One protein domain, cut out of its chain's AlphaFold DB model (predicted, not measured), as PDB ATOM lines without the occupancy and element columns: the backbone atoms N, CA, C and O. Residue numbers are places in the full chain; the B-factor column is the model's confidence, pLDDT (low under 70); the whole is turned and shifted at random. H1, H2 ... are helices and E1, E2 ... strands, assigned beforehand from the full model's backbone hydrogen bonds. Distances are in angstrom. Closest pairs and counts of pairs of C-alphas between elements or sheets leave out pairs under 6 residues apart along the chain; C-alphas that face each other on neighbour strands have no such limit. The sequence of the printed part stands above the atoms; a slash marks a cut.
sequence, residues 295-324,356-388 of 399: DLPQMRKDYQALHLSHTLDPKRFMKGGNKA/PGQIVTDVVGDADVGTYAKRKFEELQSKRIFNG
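What this domain is: This is residues 295 to 324 and 356 to 388 of the 399 residues of the protein "Fcf2-domain-containing protein" of Cutaneotrichosporon oleaginosum (UniProt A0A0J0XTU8). Picture an L of two helices, the short H3 and the long H4, meeting at a corner; H1 packs on H3 with its residues 301 to 305, and the short H2 sits nearest the middle. Residues 374 to 388, of which 374 to 386 belong to H4, stick out as a free arm, and the small strand E1 lies farthest from the middle. You are reading 63 residues with four named helices and one named strand, in the order H1, H2, E1, H3, H4; E1 pairs with no named strand, and the class is mostly helix. The whole is loose, with a radius of gyration of the C-alphas of 13.3 A, and elongated, spanning 39 by 25 by 24 A.

Where its parts are: Find C-alpha 296 at (169.431, 351.414, 286.117); from there H1, residues 296 to 307, runs 16.0 A to C-alpha 307 at (164.009, 338.139, 293.283). Next come H2, residues 309 to 312, 5.1 A long, and the strand E1, residues 319 to 322, 9.1 A long. Past the cut, H3 covers residues 358 to 365 over 10.3 A. H4 then takes residues 367 to 386 and runs 28.4 A, ending at C-alpha 386 at (155.163, 318.977, 273.508).

How they stand to each other: Look first at H1 and H3, which touch, the closest C-alphas being those of Asp 302 and Ile 359 at 5.3 A. Their lines stand at a steep tilt of 59 degrees, and they run the same way. H1 and H2 meet only through their link. The closest C-alphas of H2 and E1 are those of His 310 and Gly 321, 5.7 A apart. H2 and H4 only just touch, with 3 pairs of C-alphas within 8 A; H4 does so with residues 369 to 373 alone, and the closest C-alphas are those of Leu 312 and Val 369 at 6.0 A. H3 and H4 touch only at the corner by their link, and only just, with 3 pairs of C-alphas within 8 A; the closest are those of Val 364 and Gly 370 at 6.3 A, and the lines are about perpendicular at 80 degrees. H1 and H4 are apart. In H3 and H4 every O i to N i+4 pair is within hydrogen-bond range, in H1 7 of 8 are, and H2 is too short for such a pair.

The domain as a whole: The two C-alphas farthest apart are those of Asp 295 and Phe 386, at 39.5 A. Residues 325 to 355 are not printed, and C-alphas 324 and 356 stand 19.2 A apart across this cut. Of the links that are printed whole, H1 to H2 and H3 to H4 are tight and H2 to E1 is short. Mean pLDDT of the printed part is 89.9, with residues 321 to 324 under 70.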
ATOM      1  N   ASP A 295     172.929 353.263 284.711       92.12
ATOM      2  CA  ASP A 295     173.189 352.052 285.502       92.12
ATOM      3  C   ASP A 295     171.899 351.245 285.754       92.12
ATOM      4  O   ASP A 295     171.913 350.015 285.898       92.12
ATOM      5  N   LEU A 296     170.756 351.938 285.796       92.44
ATOM      6  CA  LEU A 296     169.431 351.414 286.117       92.44
ATOM      7  C   LEU A 296     168.999 350.167 285.313       92.44
ATOM      8  O   LEU A 296     168.473 349.246 285.948       92.44
ATOM      9  N   PRO A 297     169.195 350.035 283.981       93.62
ATOM     10  CA  PRO A 297     168.834 348.810 283.258       93.62
ATOM     11  C   PRO A 297     169.640 347.583 283.707       93.62
ATOM     12  O   PRO A 297     169.118 346.469 283.675       93.62
ATOM     13  N   GLN A 298     170.882 347.761 284.162       94.12
ATOM     14  CA  GLN A 298     171.707 346.671 284.690       94.12
ATOM     15  C   GLN A 298     171.361 346.374 286.156       94.12
ATOM     16  O   GLN A 298     171.131 345.219 286.512       94.12
ATOM     17  N   MET A 299     171.192 347.409 286.986       93.94
ATOM     18  CA  MET A 299     170.740 347.262 288.377       93.94
ATOM     19  C   MET A 299     169.344 346.618 288.485       93.94
ATOM     20  O   MET A 299     169.072 345.885 289.435       93.94
ATOM     21  N   ARG A 300     168.461 346.824 287.494       93.12
ATOM     22  CA  ARG A 300     167.170 346.115 287.380       93.12
ATOM     23  C   ARG A 300     167.340 344.614 287.115       93.12
ATOM     24  O   ARG A 300     166.592 343.832 287.697       93.12
ATOM     25  N   LYS A 301     168.317 344.201 286.294       93.81
ATOM     26  CA  LYS A 301     168.631 342.776 286.056       93.81
ATOM     27  C   LYS A 301     169.167 342.113 287.328       93.81
ATOM     28  O   LYS A 301     168.701 341.037 287.687       93.81
ATOM     29  N   ASP A 302     170.054 342.792 288.055       93.94
ATOM     30  CA  ASP A 302     170.557 342.334 289.359       93.94
ATOM     31  C   ASP A 302     169.428 342.198 290.400       93.94
ATOM     32  O   ASP A 302     169.320 341.172 291.075       93.94
ATOM     33  N   TYR A 303     168.526 343.183 290.488       92.44
ATOM     34  CA  TYR A 303     167.335 343.093 291.343       92.44
ATOM     35  C   TYR A 303     166.429 341.911 290.953       92.44
ATOM     36  O   TYR A 303     165.943 341.178 291.818       92.44
ATOM     37  N   GLN A 304     166.223 341.686 289.652       91.19
ATOM     38  CA  GLN A 304     165.441 340.558 289.146       91.19
ATOM     39  C   GLN A 304     166.098 339.209 289.480       91.19
ATOM     40  O   GLN A 304     165.390 338.282 289.872       91.19
ATOM     41  N   ALA A 305     167.428 339.098 289.401       91.44
ATOM     42  CA  ALA A 305     168.166 337.900 289.805       91.44
ATOM     43  C   ALA A 305     168.018 337.611 291.308       91.44
ATOM     44  O   ALA A 305     167.733 336.474 291.690       91.44
ATOM     45  N   LEU A 306     168.103 338.639 292.163       90.50
ATOM     46  CA  LEU A 306     167.828 338.509 293.601       90.50
ATOM     47  C   LEU A 306     166.391 338.035 293.868       90.50
ATOM     48  O   LEU A 306     166.181 337.151 294.701       90.50
ATOM     49  N   HIS A 307     165.403 338.565 293.142       89.94
ATOM     50  CA  HIS A 307     164.009 338.139 293.283       89.94
ATOM     51  C   HIS A 307     163.777 336.695 292.792       89.94
ATOM     52  O   HIS A 307     163.010 335.945 293.395       89.94
ATOM     53  N   LEU A 308     164.461 336.280 291.724       90.31
ATOM     54  CA  LEU A 308     164.385 334.925 291.166       90.31
ATOM     55  C   LEU A 308     165.302 333.910 291.870       90.31
ATOM     56  O   LEU A 308     165.320 332.747 291.472       90.31
ATOM     57  N   SER A 309     166.007 334.296 292.940       89.25
ATOM     58  CA  SER A 309     166.956 333.446 293.684       89.25
ATOM     59  C   SER A 309     166.405 332.075 294.101       89.25
ATOM     60  O   SER A 309     167.114 331.078 293.983       89.25
ATOM     61  N   HIS A 310     165.124 331.994 294.480       90.12
ATOM     62  CA  HIS A 310     164.409 330.743 294.793       90.12
ATOM     63  C   HIS A 310     164.377 329.739 293.615       90.12
ATOM     64  O   HIS A 310     164.155 328.550 293.814       90.12
ATOM     65  N   THR A 311     164.580 330.204 292.379       89.94
ATOM     66  CA  THR A 311     164.600 329.374 291.160       89.94
ATOM     67  C   THR A 311     166.007 329.063 290.643       89.94
ATOM     68  O   THR A 311     166.145 328.154 289.827       89.94
ATOM     69  N   LEU A 312     167.035 329.781 291.119       88.50
ATOM     70  CA  LEU A 312     168.432 329.585 290.708       88.50
ATOM     71  C   LEU A 312     169.055 328.345 291.368       88.50
ATOM     72  O   LEU A 312     169.729 327.574 290.693       88.50
ATOM     73  N   ASP A 313     168.790 328.130 292.662       90.81
ATOM     74  CA  ASP A 313     169.282 326.976 293.425       90.81
ATOM     75  C   ASP A 313     168.107 326.110 293.933       90.81
ATOM     76  O   ASP A 313     167.340 326.565 294.789       90.81
ATOM     77  N   PRO A 314     167.966 324.845 293.479       91.69
ATOM     78  CA  PRO A 314     166.889 323.945 293.905       91.69
ATOM     79  C   PRO A 314     166.940 323.544 295.389       91.69
ATOM     80  O   PRO A 314     166.004 322.906 295.869       91.69
ATOM     81  N   LYS A 315     168.022 323.861 296.110       92.62
ATOM     82  CA  LYS A 315     168.214 323.544 297.533       92.62
ATOM     83  C   LYS A 315     167.814 324.707 298.455       92.62
ATOM     84  O   LYS A 315     167.669 324.496 299.659       92.62
ATOM     85  N   ARG A 316     167.646 325.936 297.938       91.38
ATOM     86  CA  ARG A 316     167.505 327.168 298.749       91.38
ATOM     87  C   ARG A 316     166.118 327.801 298.656       91.38
ATOM     88  O   ARG A 316     165.907 328.837 298.027       91.38
ATOM     89  N   PHE A 317     165.179 327.221 299.399       90.69
ATOM     90  CA  PHE A 317     163.799 327.698 299.523       90.69
ATOM     91  C   PHE A 317     163.689 329.021 300.304       90.69
ATOM     92  O   PHE A 317     163.361 329.054 301.491       90.69
ATOM     93  N   MET A 318     163.967 330.144 299.638       88.69
ATOM     94  CA  MET A 318     163.848 331.484 300.227       88.69
ATOM     95  C   MET A 318     162.388 331.964 300.280       88.69
ATOM     96  O   MET A 318     161.630 331.790 299.323       88.69
ATOM     97  N   LYS A 319     161.997 332.618 301.381       88.88
ATOM     98  CA  LYS A 319     160.670 333.233 301.555       88.88
ATOM     99  C   LYS A 319     160.562 334.507 300.706       88.88
ATOM    100  O   LYS A 319     161.147 335.521 301.072       88.88
ATOM    101  N   GLY A 320     159.793 334.471 299.617       78.00
ATOM    102  CA  GLY A 320     159.491 335.661 298.804       78.00
ATOM    103  C   GLY A 320     159.405 335.429 297.292       78.00
ATOM    104  O   GLY A 320     158.720 336.194 296.619       78.00
ATOM    105  N   GLY A 321     160.014 334.357 296.767       64.56
ATOM    106  CA  GLY A 321     159.704 333.875 295.414       64.56
ATOM    107  C   GLY A 321     158.215 333.494 295.312       64.56
ATOM    108  O   GLY A 321     157.600 333.115 296.306       64.56
ATOM    109  N   ASN A 322     157.536 333.597 294.167       61.66
ATOM    110  CA  ASN A 322     158.054 333.491 292.795       61.66
ATOM    111  C   ASN A 322     157.484 334.561 291.831       61.66
ATOM    112  O   ASN A 322     157.454 334.351 290.619       61.66
ATOM    113  N   LYS A 323     156.956 335.679 292.347       67.44
ATOM    114  CA  LYS A 323     156.254 336.704 291.550       67.44
ATOM    115  C   LYS A 323     157.193 337.855 291.183       67.44
ATOM    116  O   LYS A 323     157.221 338.835 291.918       67.44
ATOM    117  N   ALA A 324     157.904 337.742 290.055       66.00
ATOM    118  CA  ALA A 324     158.852 338.745 289.549       66.00
ATOM    119  C   ALA A 324     158.297 340.184 289.628       66.00
ATOM    120  O   ALA A 324     157.555 340.637 288.757       66.00
ATOM    121  N   PRO A 356     177.141 347.831 288.534       93.62
ATOM    122  CA  PRO A 356     175.915 347.449 287.836       93.62
ATOM    123  C   PRO A 356     176.121 346.139 287.057       93.62
ATOM    124  O   PRO A 356     177.137 345.974 286.386       93.62
ATOM    125  N   GLY A 357     175.184 345.197 287.185       94.06
ATOM    126  CA  GLY A 357     175.229 343.895 286.509       94.06
ATOM    127  C   GLY A 357     176.099 342.829 287.191       94.06
ATOM    128  O   GLY A 357     176.098 341.682 286.738       94.06
ATOM    129  N   GLN A 358     176.826 343.166 288.267       94.62
ATOM    130  CA  GLN A 358     177.768 342.246 288.916       94.62
ATOM    131  C   GLN A 358     177.074 340.997 289.481       94.62
ATOM    132  O   GLN A 358     177.628 339.904 289.397       94.62
ATOM    133  N   ILE A 359     175.855 341.125 290.021       94.25
ATOM    134  CA  ILE A 359     175.149 339.976 290.618       94.25
ATOM    135  C   ILE A 359     174.761 338.976 289.523       94.25
ATOM    136  O   ILE A 359     174.914 337.770 289.713       94.25
ATOM    137  N   VAL A 360     174.321 339.454 288.356       95.31
ATOM    138  CA  VAL A 360     174.070 338.590 287.195       95.31
ATOM    139  C   VAL A 360     175.361 337.967 286.662       95.31
ATOM    140  O   VAL A 360     175.345 336.775 286.358       95.31
ATOM    141  N   THR A 361     176.481 338.696 286.578       95.19
ATOM    142  CA  THR A 361     177.748 338.086 286.121       95.19
ATOM    143  C   THR A 361     178.267 337.023 287.084       95.19
ATOM    144  O   THR A 361     178.749 335.990 286.628       95.19
ATOM    145  N   ASP A 362     178.119 337.230 288.395       93.62
ATOM    146  CA  ASP A 362     178.547 336.266 289.413       93.62
ATOM    147  C   ASP A 362     177.679 334.993 289.360       93.62
ATOM    148  O   ASP A 362     178.205 333.884 289.405       93.62
ATOM    149  N   VAL A 363     176.360 335.140 289.171       93.94
ATOM    150  CA  VAL A 363     175.413 334.020 288.986       93.94
ATOM    151  C   VAL A 363     175.665 333.244 287.686       93.94
ATOM    152  O   VAL A 363     175.501 332.027 287.665       93.94
ATOM    153  N   VAL A 364     176.066 333.917 286.603       93.81
ATOM    154  CA  VAL A 364     176.424 333.267 285.326       93.81
ATOM    155  C   VAL A 364     177.807 332.601 285.388       93.81
ATOM    156  O   VAL A 364     178.047 331.634 284.668       93.81
ATOM    157  N   GLY A 365     178.698 333.076 286.263       95.19
ATOM    158  CA  GLY A 365     179.997 332.457 286.539       95.19
ATOM    159  C   GLY A 365     179.936 331.190 287.403       95.19
ATOM    160  O   GLY A 365     180.930 330.467 287.475       95.19
ATOM    161  N   ASP A 366     178.800 330.899 288.045       95.19
ATOM    162  CA  ASP A 366     178.609 329.704 288.871       95.19
ATOM    163  C   ASP A 366     178.236 328.476 288.016       95.19
ATOM    164  O   ASP A 366     177.185 328.418 287.367       95.19
ATOM    165  N   ALA A 367     179.099 327.457 288.041       95.31
ATOM    166  CA  ALA A 367     178.915 326.211 287.304       95.31
ATOM    167  C   ALA A 367     177.727 325.367 287.809       95.31
ATOM    168  O   ALA A 367     177.061 324.713 286.998       95.31
ATOM    169  N   ASP A 368     177.419 325.388 289.110       92.62
ATOM    170  CA  ASP A 368     176.304 324.617 289.681       92.62
ATOM    171  C   ASP A 368     174.963 325.225 289.242       92.62
ATOM    172  O   ASP A 368     174.062 324.510 288.787       92.62
ATOM    173  N   VAL A 369     174.848 326.558 289.291       93.44
ATOM    174  CA  VAL A 369     173.661 327.275 288.796       93.44
ATOM    175  C   VAL A 369     173.548 327.147 287.277       93.44
ATOM    176  O   VAL A 369     172.469 326.824 286.778       93.44
ATOM    177  N   GLY A 370     174.641 327.326 286.528       93.69
ATOM    178  CA  GLY A 370     174.644 327.221 285.065       93.69
ATOM    179  C   GLY A 370     174.216 325.840 284.551       93.69
ATOM    180  O   GLY A 370     173.361 325.740 283.665       93.69
ATOM    181  N   THR A 371     174.748 324.760 285.134       95.38
ATOM    182  CA  THR A 371     174.376 323.383 284.753       95.38
ATOM    183  C   THR A 371     172.938 323.039 285.142       95.38
ATOM    184  O   THR A 371     172.208 322.451 284.332       95.38
ATOM    185  N   TYR A 372     172.481 323.447 286.331       94.69
ATOM    186  CA  TYR A 372     171.091 323.268 286.750       94.69
ATOM    187  C   TYR A 372     170.117 324.044 285.852       94.69
ATOM    188  O   TYR A 372     169.147 323.461 285.352       94.69
ATOM    189  N   ALA A 373     170.393 325.326 285.599       94.56
ATOM    190  CA  ALA A 373     169.561 326.202 284.784       94.56
ATOM    191  C   ALA A 373     169.432 325.683 283.347       94.56
ATOM    192  O   ALA A 373     168.311 325.575 282.849       94.56
ATOM    193  N   LYS A 374     170.542 325.271 282.709       95.56
ATOM    194  CA  LYS A 374     170.522 324.654 281.372       95.56
ATOM    195  C   LYS A 374     169.625 323.411 281.339       95.56
ATOM    196  O   LYS A 374     168.681 323.356 280.550       95.56
ATOM    197  N   ARG A 375     169.852 322.455 282.247       96.25
ATOM    198  CA  ARG A 375     169.082 321.200 282.314       96.25
ATOM    199  C   ARG A 375     167.586 321.443 282.537       96.25
ATOM    200  O   ARG A 375     166.748 320.800 281.907       96.25
ATOM    201  N   LYS A 376     167.221 322.377 283.426       95.50
ATOM    202  CA  LYS A 376     165.814 322.743 283.663       95.50
ATOM    203  C   LYS A 376     165.202 323.515 282.499       95.50
ATOM    204  O   LYS A 376     164.017 323.332 282.236       95.50
ATOM    205  N   PHE A 377     165.968 324.349 281.800       95.62
ATOM    206  CA  PHE A 377     165.505 325.042 280.600       95.62
ATOM    207  C   PHE A 377     165.172 324.043 279.486       95.62
ATOM    208  O   PHE A 377     164.079 324.106 278.935       95.62
ATOM    209  N   GLU A 378     166.042 323.068 279.220       97.31
ATOM    210  CA  GLU A 378     165.809 322.001 278.232       97.31
ATOM    211  C   GLU A 378     164.564 321.153 278.570       97.31
ATOM    212  O   GLU A 378     163.718 320.909 277.704       97.31
ATOM    213  N   GLU A 379     164.374 320.787 279.842       95.69
ATOM    214  CA  GLU A 379     163.164 320.107 280.339       95.69
ATOM    215  C   GLU A 379     161.891 320.965 280.163       95.69
ATOM    216  O   GLU A 379     160.841 320.473 279.747       95.69
ATOM    217  N   LEU A 380     161.966 322.270 280.447       93.38
ATOM    218  CA  LEU A 380     160.829 323.184 280.312       93.38
ATOM    219  C   LEU A 380     160.497 323.504 278.850       93.38
ATOM    220  O   LEU A 380     159.316 323.636 278.526       93.38
ATOM    221  N   GLN A 381     161.491 323.608 277.965       93.00
ATOM    222  CA  GLN A 381     161.260 323.855 276.541       93.00
ATOM    223  C   GLN A 381     160.737 322.606 275.837       93.00
ATOM    224  O   GLN A 381     159.736 322.705 275.135       93.00
ATOM    225  N   SER A 382     161.314 321.424 276.075       90.88
ATOM    226  CA  SER A 382     160.777 320.164 275.531       90.88
ATOM    227  C   SER A 382     159.319 319.941 275.958       90.88
ATOM    228  O   SER A 382     158.467 319.650 275.114       90.88
ATOM    229  N   LYS A 383     158.984 320.213 277.226       89.06
ATOM    230  CA  LYS A 383     157.600 320.224 277.726       89.06
ATOM    231  C   LYS A 383     156.719 321.288 277.057       89.06
ATOM    232  O   LYS A 383     155.608 320.976 276.636       89.06
ATOM    233  N   ARG A 384     157.192 322.535 276.919       87.88
ATOM    234  CA  ARG A 384     156.446 323.622 276.248       87.88
ATOM    235  C   ARG A 384     156.184 323.316 274.770       87.88
ATOM    236  O   ARG A 384     155.105 323.633 274.284       87.88
ATOM    237  N   ILE A 385     157.134 322.690 274.078       85.81
ATOM    238  CA  ILE A 385     157.016 322.265 272.677       85.81
ATOM    239  C   ILE A 385     156.036 321.088 272.556       85.81
ATOM    240  O   ILE A 385     155.168 321.106 271.687       85.81
ATOM    241  N   PHE A 386     156.105 320.102 273.459       75.88
ATOM    242  CA  PHE A 386     155.163 318.977 273.508       75.88
ATOM    243  C   PHE A 386     153.712 319.423 273.762       75.88
ATOM    244  O   PHE A 386     152.784 318.882 273.167       75.88
ATOM    245  N   ASN A 387     153.517 320.439 274.606       72.88
ATOM    246  CA  ASN A 387     152.228 321.095 274.849       72.88
ATOM    247  C   ASN A 387     151.922 322.254 273.866       72.88
ATOM    248  O   ASN A 387     150.963 322.996 274.086       72.88
ATOM    249  N   GLY A 388     152.740 322.448 272.827       75.31
ATOM    250  CA  GLY A 388     152.704 323.608 271.933       75.31
ATOM    251  C   GLY A 388     151.822 323.440 270.690       75.31
ATOM    252  O   GLY A 388     151.297 322.364 270.397       75.31
TER     253      GLY A 388